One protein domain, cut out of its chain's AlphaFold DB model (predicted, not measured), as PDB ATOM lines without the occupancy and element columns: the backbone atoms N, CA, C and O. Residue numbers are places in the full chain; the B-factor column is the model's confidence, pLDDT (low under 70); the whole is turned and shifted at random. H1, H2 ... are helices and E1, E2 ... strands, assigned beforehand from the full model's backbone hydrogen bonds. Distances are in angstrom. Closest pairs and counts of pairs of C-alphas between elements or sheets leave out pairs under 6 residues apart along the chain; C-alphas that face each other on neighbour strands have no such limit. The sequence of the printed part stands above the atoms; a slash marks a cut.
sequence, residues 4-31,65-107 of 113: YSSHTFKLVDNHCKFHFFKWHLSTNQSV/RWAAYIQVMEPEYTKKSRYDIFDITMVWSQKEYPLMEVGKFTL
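Overview. This is residues 4 to 31 and 65 to 107 of the 113 residues of the protein "Catalase core domain-containing protein" of Dimargaris cristalligena (UniProt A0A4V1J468). Look first for one antiparallel sheet, strongly twisted and curled like part of a barrel: the long strands E2 and E3 run side by side in its middle, and the shorter E1 and E4 pair at opposite edges, near opposite ends of that long pair. The short helix H1 sits at one end of the sheet and only grazes it, and from there residues 81 to 99, with no named element, loop back to E4. The printed part has 71 residues, with four named strands and one named helix along the chain as E1 E2 E3 H1 E4; the sheet's order is E1 - E2 - E3 - E4, and the class is mostly strand. It is only just compact, close to loose, with a radius of gyration of the C-alphas of 13.1 A, and the C-alphas span 38 by 30 by 18 A.

Arrangement. Start at the inner strands E2, residues 18 to 27, and E3, residues 65 to 73, antiparallel at 154 degrees between their directions. Their C-alphas 21 and 72 face each other at 4.5 A, and N 24 and O 69 are within hydrogen-bond range at 2.9 A. On the other side of E2 from E3, find the edge strand E1, residues 9 to 12: E1 and E2 form a hairpin, antiparallel at 123 degrees, with N 9 and O 21 at 2.8 A. At the other edge E4, residues 100 to 106, is antiparallel to E3 at 152 degrees, with N 68 and O 103 at 2.8 A. E1 is apart from E3 and E4. From edge to edge the strands' lines turn by 73 degrees and the way across the sheet by 99 degrees. H1, residues 75 to 80, is on the sheet but only grazes it, with its residues 75 to 78; its closest C-alphas to E2 are those of His 19 and Pro 75, 6.1 A apart. In H1, 0 of 2 O i to N i+4 pairs are within hydrogen-bond range, beside 2 of 3 O i to N i+3 pairs.

Along the chain. Find C-alpha 18 at (19.058, 22.997, 136.796); from there E2 runs 28.3 A to C-alpha 27 at (16.371, 50.327, 143.661). E3 measures 26.3 A from first to last C-alpha, E4 18.2 A, H1 10.0 A and E1 9.9 A. E4 ends at C-alpha 106, (24.720, 47.965, 149.090).

Size, cuts and confidence. The two C-alphas farthest apart are those of His 15 and Val 31, at 39.8 A. Residues 32 to 64 are not printed, and C-alphas 31 and 65 stand 12.5 A apart across this cut. The link from H1 to E4 is long, 19 residues. The mean pLDDT of the printed part is 94.5, and no printed residue is under 70.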
ATOM      1  N   TYR A   4      18.674  45.009 135.545       97.25
ATOM      2  CA  TYR A   4      18.177  43.771 134.947       97.25
ATOM      3  C   TYR A   4      19.334  43.088 134.234       97.25
ATOM      4  O   TYR A   4      20.097  43.757 133.541       97.25
ATOM      5  N   SER A   5      19.468  41.771 134.371       96.25
ATOM      6  CA  SER A   5      20.524  41.062 133.641       96.25
ATOM      7  C   SER A   5      20.234  40.881 132.155       96.25
ATOM      8  O   SER A   5      21.151  40.557 131.406       96.25
ATOM      9  N   SER A   6      18.971  41.044 131.747       95.50
ATOM     10  CA  SER A   6      18.416  40.770 130.411       95.50
ATOM     11  C   SER A   6      18.508  39.303 129.984       95.50
ATOM     12  O   SER A   6      17.488  38.680 129.690       95.50
ATOM     13  N   HIS A   7      19.708  38.730 130.004       96.69
ATOM     14  CA  HIS A   7      19.991  37.337 129.695       96.69
ATOM     15  C   HIS A   7      19.375  36.368 130.703       96.69
ATOM     16  O   HIS A   7      19.220  36.681 131.889       96.69
ATOM     17  N   THR A   8      19.096  35.168 130.202       96.75
ATOM     18  CA  THR A   8      18.727  33.992 130.989       96.75
ATOM     19  C   THR A   8      19.974  33.200 131.350       96.75
ATOM     20  O   THR A   8      20.778  32.858 130.484       96.75
ATOM     21  N   PHE A   9      20.111  32.882 132.631       96.94
ATOM     22  CA  PHE A   9      21.205  32.099 133.191       96.94
ATOM     23  C   PHE A   9      20.712  30.717 133.607       96.94
ATOM     24  O   PHE A   9      19.510  30.466 133.701       96.94
ATOM     25  N   LYS A  10      21.659  29.823 133.889       96.00
ATOM     26  CA  LYS A  10      21.402  28.488 134.425       96.00
ATOM     27  C   LYS A  10      21.894  28.424 135.869       96.00
ATOM     28  O   LYS A  10      23.068  28.671 136.128       96.00
ATOM     29  N   LEU A  11      20.999  28.080 136.786       94.94
ATOM     30  CA  LEU A  11      21.312  27.756 138.176       94.94
ATOM     31  C   LEU A  11      21.363  26.233 138.298       94.94
ATOM     32  O   LEU A  11      20.405  25.577 137.900       94.94
ATOM     33  N   VAL A  12      22.465  25.676 138.801       96.06
ATOM     34  CA  VAL A  12      22.652  24.223 138.959       96.06
ATOM     35  C   VAL A  12      22.734  23.893 140.444       96.06
ATOM     36  O   VAL A  12      23.485  24.545 141.169       96.06
ATOM     37  N   ASP A  13      21.959  22.909 140.889       93.12
ATOM     38  CA  ASP A  13      21.952  22.456 142.278       93.12
ATOM     39  C   ASP A  13      22.993  21.351 142.546       93.12
ATOM     40  O   ASP A  13      23.715  20.887 141.660       93.12
ATOM     41  N   ASN A  14      23.070  20.910 143.802       96.69
ATOM     42  CA  ASN A  14      23.955  19.830 144.247       96.69
ATOM     43  C   ASN A  14      23.568  18.434 143.713       96.69
ATOM     44  O   ASN A  14      24.327  17.484 143.900       96.69
ATOM     45  N   HIS A  15      22.420  18.298 143.049       96.00
ATOM     46  CA  HIS A  15      21.954  17.081 142.387       96.00
ATOM     47  C   HIS A  15      22.155  17.131 140.863       96.00
ATOM     48  O   HIS A  15      21.625  16.278 140.147       96.00
ATOM     49  N   CYS A  16      22.905  18.118 140.355       94.06
ATOM     50  CA  CYS A  16      23.103  18.384 138.928       94.06
ATOM     51  C   CYS A  16      21.802  18.683 138.160       94.06
ATOM     52  O   CYS A  16      21.792  18.653 136.924       94.06
ATOM     53  N   LYS A  17      20.707  18.996 138.862       95.94
ATOM     54  CA  LYS A  17      19.500  19.539 138.239       95.94
ATOM     55  C   LYS A  17      19.684  21.029 138.035       95.94
ATOM     56  O   LYS A  17      20.527  21.664 138.669       95.94
ATOM     57  N   PHE A  18      18.924  21.589 137.103       96.06
ATOM     58  CA  PHE A  18      19.058  22.997 136.796       96.06
ATOM     59  C   PHE A  18      17.738  23.694 136.556       96.06
ATOM     60  O   PHE A  18      16.781  23.101 136.068       96.06
ATOM     61  N   HIS A  19      17.760  24.989 136.832       95.69
ATOM     62  CA  HIS A  19      16.681  25.916 136.554       95.69
ATOM     63  C   HIS A  19      17.216  27.075 135.721       95.69
ATOM     64  O   HIS A  19      18.396  27.432 135.806       95.69
ATOM     65  N   PHE A  20      16.347  27.671 134.916       96.50
ATOM     66  CA  PHE A  20      16.643  28.937 134.266       96.50
ATOM     67  C   PHE A  20      16.281  30.086 135.194       96.50
ATOM     68  O   PHE A  20      15.278  30.013 135.903       96.50
ATOM     69  N   PHE A  21      17.079  31.151 135.189       96.69
ATOM     70  CA  PHE A  21      16.772  32.320 136.001       96.69
ATOM     71  C   PHE A  21      17.249  33.639 135.387       96.69
ATOM     72  O   PHE A  21      18.169  33.657 134.564       96.69
ATOM     73  N   LYS A  22      16.627  34.748 135.804       97.12
ATOM     74  CA  LYS A  22      17.028  36.128 135.473       97.12
ATOM     75  C   LYS A  22      17.212  36.953 136.745       97.12
ATOM     76  O   LYS A  22      16.447  36.784 137.694       97.12
ATOM     77  N   TRP A  23      18.199  37.852 136.758       97.75
ATOM     78  CA  TRP A  23      18.462  38.765 137.877       97.75
ATOM     79  C   TRP A  23      17.692  40.077 137.743       97.75
ATOM     80  O   TRP A  23      17.636  40.679 136.667       97.75
ATOM     81  N   HIS A  24      17.198  40.562 138.880       98.25
ATOM     82  CA  HIS A  24      16.550  41.859 139.022       98.25
ATOM     83  C   HIS A  24      17.088  42.572 140.265       98.25
ATOM     84  O   HIS A  24      17.071  42.027 141.364       98.25
ATOM     85  N   LEU A  25      17.532  43.817 140.111       98.19
ATOM     86  CA  LEU A  25      17.938  44.688 141.210       98.19
ATOM     87  C   LEU A  25      16.929  45.827 141.336       98.19
ATOM     88  O   LEU A  25      16.898  46.749 140.517       98.19
ATOM     89  N   SER A  26      16.095  45.782 142.372       97.81
ATOM     90  CA  SER A  26      15.121  46.833 142.635       97.81
ATOM     91  C   SER A  26      15.733  47.952 143.474       97.81
ATOM     92  O   SER A  26      16.178  47.703 144.589       97.81
ATOM     93  N   THR A  27      15.780  49.181 142.951       97.94
ATOM     94  CA  THR A  27      16.371  50.327 143.661       97.94
ATOM     95  C   THR A  27      15.538  50.723 144.875       97.94
ATOM     96  O   THR A  27      14.319  50.854 144.791       97.94
ATOM     97  N   ASN A  28      16.204  50.977 146.004       97.25
ATOM     98  CA  ASN A  28      15.557  51.528 147.196       97.25
ATOM     99  C   ASN A  28      15.494  53.072 147.190       97.25
ATOM    100  O   ASN A  28      14.936  53.656 148.112       97.25
ATOM    101  N   GLN A  29      16.053  53.746 146.177       95.69
ATOM    102  CA  GLN A  29      16.175  55.213 146.099       95.69
ATOM    103  C   GLN A  29      15.017  55.871 145.334       95.69
ATOM    104  O   GLN A  29      15.089  57.065 145.040       95.69
ATOM    105  N   SER A  30      13.963  55.116 144.993       94.69
ATOM    106  CA  SER A  30      12.982  55.436 143.939       94.69
ATOM    107  C   SER A  30      13.611  55.550 142.539       94.69
ATOM    108  O   SER A  30      14.833  55.521 142.369       94.69
ATOM    109  N   VAL A  31      12.775  55.646 141.503       96.06
ATOM    110  CA  VAL A  31      13.232  55.896 140.130       96.06
ATOM    111  C   VAL A  31      13.033  57.372 139.813       96.06
ATOM    112  O   VAL A  31      11.907  57.862 139.799       96.06
ATOM    113  N   ARG A  65      21.467  51.333 147.511       98.19
ATOM    114  CA  ARG A  65      20.980  50.013 147.913       98.19
ATOM    115  C   ARG A  65      19.945  49.499 146.930       98.19
ATOM    116  O   ARG A  65      19.077  50.261 146.496       98.19
ATOM    117  N   TRP A  66      20.008  48.202 146.677       98.62
ATOM    118  CA  TRP A  66      19.045  47.473 145.875       98.62
ATOM    119  C   TRP A  66      18.609  46.208 146.604       98.62
ATOM    120  O   TRP A  66      19.443  45.494 147.164       98.62
ATOM    121  N   ALA A  67      17.316  45.904 146.554       98.50
ATOM    122  CA  ALA A  67      16.823  44.567 146.855       98.50
ATOM    123  C   ALA A  67      17.057  43.676 145.626       98.50
ATOM    124  O   ALA A  67      16.722  44.057 144.500       98.50
ATOM    125  N   ALA A  68      17.696  42.528 145.829       98.31
ATOM    126  CA  ALA A  68      18.061  41.591 144.780       98.31
ATOM    127  C   ALA A  68      17.009  40.488 144.678       98.31
ATOM    128  O   ALA A  68      16.686  39.830 145.667       98.31
ATOM    129  N   TYR A  69      16.511  40.279 143.466       98.44
ATOM    130  CA  TYR A  69      15.497  39.290 143.148       98.44
ATOM    131  C   TYR A  69      15.934  38.407 141.987       98.44
ATOM    132  O   TYR A  69      16.725  38.816 141.131       98.44
ATOM    133  N   ILE A  70      15.331  37.225 141.923       97.94
ATOM    134  CA  ILE A  70      15.385  36.351 140.755       97.94
ATOM    135  C   ILE A  70      13.978  35.979 140.287       97.94
ATOM    136  O   ILE A  70      13.059  35.849 141.093       97.94
ATOM    137  N   GLN A  71      13.819  35.792 138.978       97.00
ATOM    138  CA  GLN A  71      12.735  34.982 138.411       97.00
ATOM    139  C   GLN A  71      13.306  33.603 138.096       97.00
ATOM    140  O   GLN A  71      14.416  33.531 137.571       97.00
ATOM    141  N   VAL A  72      12.566  32.530 138.379       95.56
ATOM    142  CA  VAL A  72      13.009  31.143 138.158       95.56
ATOM    143  C   VAL A  72      12.003  30.409 137.274       95.56
ATOM    144  O   VAL A  72      10.797  30.573 137.436       95.56
ATOM    145  N   MET A  73      12.502  29.595 136.345       93.50
ATOM    146  CA  MET A  73      11.709  28.761 135.442       93.50
ATOM    147  C   MET A  73      12.304  27.351 135.370       93.50
ATOM    148  O   MET A  73      13.510  27.189 135.164       93.50
ATOM    149  N   GLU A  74      11.468  26.319 135.515       92.75
ATOM    150  CA  GLU A  74      11.910  24.938 135.283       92.75
ATOM    151  C   GLU A  74      12.094  24.674 133.777       92.75
ATOM    152  O   GLU A  74      11.332  25.208 132.959       92.75
ATOM    153  N   PRO A  75      13.083  23.856 133.372       91.94
ATOM    154  CA  PRO A  75      13.389  23.608 131.962       91.94
ATOM    155  C   PRO A  75      12.195  23.121 131.130       91.94
ATOM    156  O   PRO A  75      12.085  23.439 129.945       91.94
ATOM    157  N   GLU A  76      11.268  22.387 131.733       90.06
ATOM    158  CA  GLU A  76      10.080  21.821 131.099       90.06
ATOM    159  C   GLU A  76       9.084  22.898 130.643       90.06
ATOM    160  O   GLU A  76       8.370  22.705 129.654       90.06
ATOM    161  N   TYR A  77       9.054  24.052 131.321       84.69
ATOM    162  CA  TYR A  77       8.160  25.165 130.987       84.69
ATOM    163  C   TYR A  77       8.646  25.993 129.798       84.69
ATOM    164  O   TYR A  77       7.839  26.684 129.178       84.69
ATOM    165  N   THR A  78       9.915  25.867 129.402       83.62
ATOM    166  CA  THR A  78      10.472  26.611 128.258       83.62
ATOM    167  C   THR A  78       9.694  26.370 126.964       83.62
ATOM    168  O   THR A  78       9.415  27.309 126.228       83.62
ATOM    169  N   LYS A  79       9.241  25.131 126.732       81.31
ATOM    170  CA  LYS A  79       8.440  24.741 125.556       81.31
ATOM    171  C   LYS A  79       7.025  25.327 125.550       81.31
ATOM    172  O   LYS A  79       6.375  25.331 124.511       81.31
ATOM    173  N   LYS A  80       6.530  25.754 126.714       82.12
ATOM    174  CA  LYS A  80       5.205  26.366 126.893       82.12
ATOM    175  C   LYS A  80       5.281  27.892 126.947       82.12
ATOM    176  O   LYS A  80       4.240  28.543 126.961       82.12
ATOM    177  N   SER A  81       6.491  28.452 127.007       81.50
ATOM    178  CA  SER A  81       6.695  29.892 127.010       81.50
ATOM    179  C   SER A  81       6.192  30.490 125.701       81.50
ATOM    180  O   SER A  81       6.431  29.958 124.618       81.50
ATOM    181  N   ARG A  82       5.510  31.633 125.804       83.81
ATOM    182  CA  ARG A  82       5.046  32.400 124.641       83.81
ATOM    183  C   ARG A  82       6.207  32.934 123.794       83.81
ATOM    184  O   ARG A  82       6.031  33.164 122.601       83.81
ATOM    185  N   TYR A  83       7.358  33.154 124.422       85.44
ATOM    186  CA  TYR A  83       8.552  33.733 123.815       85.44
ATOM    187  C   TYR A  83       9.755  32.823 124.031       85.44
ATOM    188  O   TYR A  83       9.806  32.090 125.025       85.44
ATOM    189  N   ASP A  84      10.740  32.922 123.137       90.31
ATOM    190  CA  ASP A  84      12.053  32.334 123.378       90.31
ATOM    191  C   ASP A  84      12.641  32.948 124.654       90.31
ATOM    192  O   ASP A  84      12.786  34.163 124.790       90.31
ATOM    193  N   ILE A  85      12.955  32.087 125.616       91.69
ATOM    194  CA  ILE A  85      13.474  32.503 126.913       91.69
ATOM    195  C   ILE A  85      14.886  33.092 126.815       91.69
ATOM    196  O   ILE A  85      15.314  33.760 127.756       91.69
ATOM    197  N   PHE A  86      15.600  32.867 125.710       93.25
ATOM    198  CA  PHE A  86      16.930  33.414 125.446       93.25
ATOM    199  C   PHE A  86      16.903  34.713 124.632       93.25
ATOM    200  O   PHE A  86      17.940  35.366 124.510       93.25
ATOM    201  N   ASP A  87      15.736  35.130 124.132       94.50
ATOM    202  CA  ASP A  87      15.572  36.418 123.464       94.50
ATOM    203  C   ASP A  87      15.621  37.562 124.492       94.50
ATOM    204  O   ASP A  87      14.766  37.696 125.372       94.50
ATOM    205  N   ILE A  88      16.651  38.402 124.385       94.88
ATOM    206  CA  ILE A  88      16.886  39.529 125.295       94.88
ATOM    207  C   ILE A  88      15.986  40.737 125.023       94.88
ATOM    208  O   ILE A  88      15.979  41.675 125.816       94.88
ATOM    209  N   THR A  89      15.221  40.721 123.931       94.88
ATOM    210  CA  THR A  89      14.199  41.736 123.647       94.88
ATOM    211  C   THR A  89      12.884  41.452 124.381       94.88
ATOM    212  O   THR A  89      12.007  42.315 124.432       94.88
ATOM    213  N   MET A  90      12.760  40.269 125.003       92.88
ATOM    214  CA  MET A  90      11.555  39.809 125.690       92.88
ATOM    215  C   MET A  90      11.721  39.783 127.215       92.88
ATOM    216  O   MET A  90      12.746  39.374 127.774       92.88
ATOM    217  N   VAL A  91      10.655  40.180 127.915       92.38
ATOM    218  CA  VAL A  91      10.581  40.192 129.383       92.38
ATOM    219  C   VAL A  91       9.695  39.048 129.860       92.38
ATOM    220  O   VAL A  91       8.598  38.841 129.344       92.38
ATOM    221  N   TRP A  92      10.149  38.313 130.875       92.31
ATOM    222  CA  TRP A  92       9.327  37.288 131.511       92.31
ATOM    223  C   TRP A  92       8.254  37.950 132.372       92.31
ATOM    224  O   TRP A  92       8.545  38.816 133.203       92.31
ATOM    225  N   SER A  93       7.003  37.530 132.196       91.50
ATOM    226  CA  SER A  93       5.882  38.058 132.968       91.50
ATOM    227  C   SER A  93       6.116  37.857 134.466       91.50
ATOM    228  O   SER A  93       6.201  36.726 134.935       91.50
ATOM    229  N   GLN A  94       6.146  38.948 135.237       93.62
ATOM    230  CA  GLN A  94       6.238  38.880 136.703       93.62
ATOM    231  C   GLN A  94       4.974  38.298 137.357       93.62
ATOM    232  O   GLN A  94       4.990  37.982 138.541       93.62
ATOM    233  N   LYS A  95       3.871  38.152 136.607       92.38
ATOM    234  CA  LYS A  95       2.668  37.451 137.084       92.38
ATOM    235  C   LYS A  95       2.815  35.934 136.982       92.38
ATOM    236  O   LYS A  95       2.310  35.225 137.841       92.38
ATOM    237  N   GLU A  96       3.468  35.456 135.925       90.50
ATOM    238  CA  GLU A  96       3.671  34.021 135.675       90.50
ATOM    239  C   GLU A  96       4.896  33.499 136.428       90.50
ATOM    240  O   GLU A  96       4.855  32.419 137.007       90.50
ATOM    241  N   TYR A  97       5.958  34.303 136.462       93.06
ATOM    242  CA  TYR A  97       7.217  34.011 137.135       93.06
ATOM    243  C   TYR A  97       7.488  35.135 138.149       93.06
ATOM    244  O   TYR A  97       8.139  36.126 137.803       93.06
ATOM    245  N   PRO A  98       6.931  35.057 139.371       96.19
ATOM    246  CA  PRO A  98       7.053  36.121 140.362       96.19
ATOM    247  C   PRO A  98       8.501  36.338 140.809       96.19
ATOM    248  O   PRO A  98       9.330  35.428 140.779       96.19
ATOM    249  N   LEU A  99       8.795  37.567 141.234       97.56
ATOM    250  CA  LEU A  99      10.098  37.926 141.786       97.56
ATOM    251  C   LEU A  99      10.284  37.285 143.164       97.56
ATOM    252  O   LEU A  99       9.467  37.480 144.062       97.56
ATOM    253  N   MET A 100      11.391  36.570 143.334       97.94
ATOM    254  CA  MET A 100      11.807  35.974 144.601       97.94
ATOM    255  C   MET A 100      12.971  36.775 145.171       97.94
ATOM    256  O   MET A 100      14.000  36.895 144.509       97.94
ATOM    257  N   GLU A 101      12.817  37.343 146.370       97.88
ATOM    258  CA  GLU A 101      13.898  38.085 147.026       97.88
ATOM    259  C   GLU A 101      14.992  37.120 147.482       97.88
ATOM    260  O   GLU A 101      14.717  36.125 148.149       97.88
ATOM    261  N   VAL A 102      16.236  37.420 147.117       97.94
ATOM    262  CA  VAL A 102      17.405  36.588 147.443       97.94
ATOM    263  C   VAL A 102      18.483  37.350 148.202       97.94
ATOM    264  O   VAL A 102      19.461  36.755 148.646       97.94
ATOM    265  N   GLY A 103      18.323  38.662 148.378       98.00
ATOM    266  CA  GLY A 103      19.220  39.433 149.223       98.00
ATOM    267  C   GLY A 103      19.181  40.926 148.959       98.00
ATOM    268  O   GLY A 103      18.258  41.466 148.354       98.00
ATOM    269  N   LYS A 104      20.232  41.602 149.417       97.94
ATOM    270  CA  LYS A 104      20.386  43.051 149.324       97.94
ATOM    271  C   LYS A 104      21.799  43.399 148.885       97.94
ATOM    272  O   LYS A 104      22.768  42.920 149.463       97.94
ATOM    273  N   PHE A 105      21.903  44.294 147.913       97.38
ATOM    274  CA  PHE A 105      23.159  44.846 147.427       97.38
ATOM    275  C   PHE A 105      23.311  46.287 147.923       97.38
ATOM    276  O   PHE A 105      22.386  47.082 147.780       97.38
ATOM    277  N   THR A 106      24.441  46.622 148.548       98.38
ATOM    278  CA  THR A 106      24.720  47.965 149.090       98.38
ATOM    279  C   THR A 106      26.108  48.401 148.651       98.38
ATOM    280  O   THR A 106      27.068  47.676 148.898       98.38
ATOM    281  N   LEU A 107      26.221  49.589 148.058       98.25
ATOM    282  CA  LEU A 107      27.513  50.222 147.800       98.25
ATOM    283  C   LEU A 107      27.833  51.150 148.972       98.25
ATOM    284  O   LEU A 107      27.084  52.087 149.237       98.25
TER     285      LEU A 107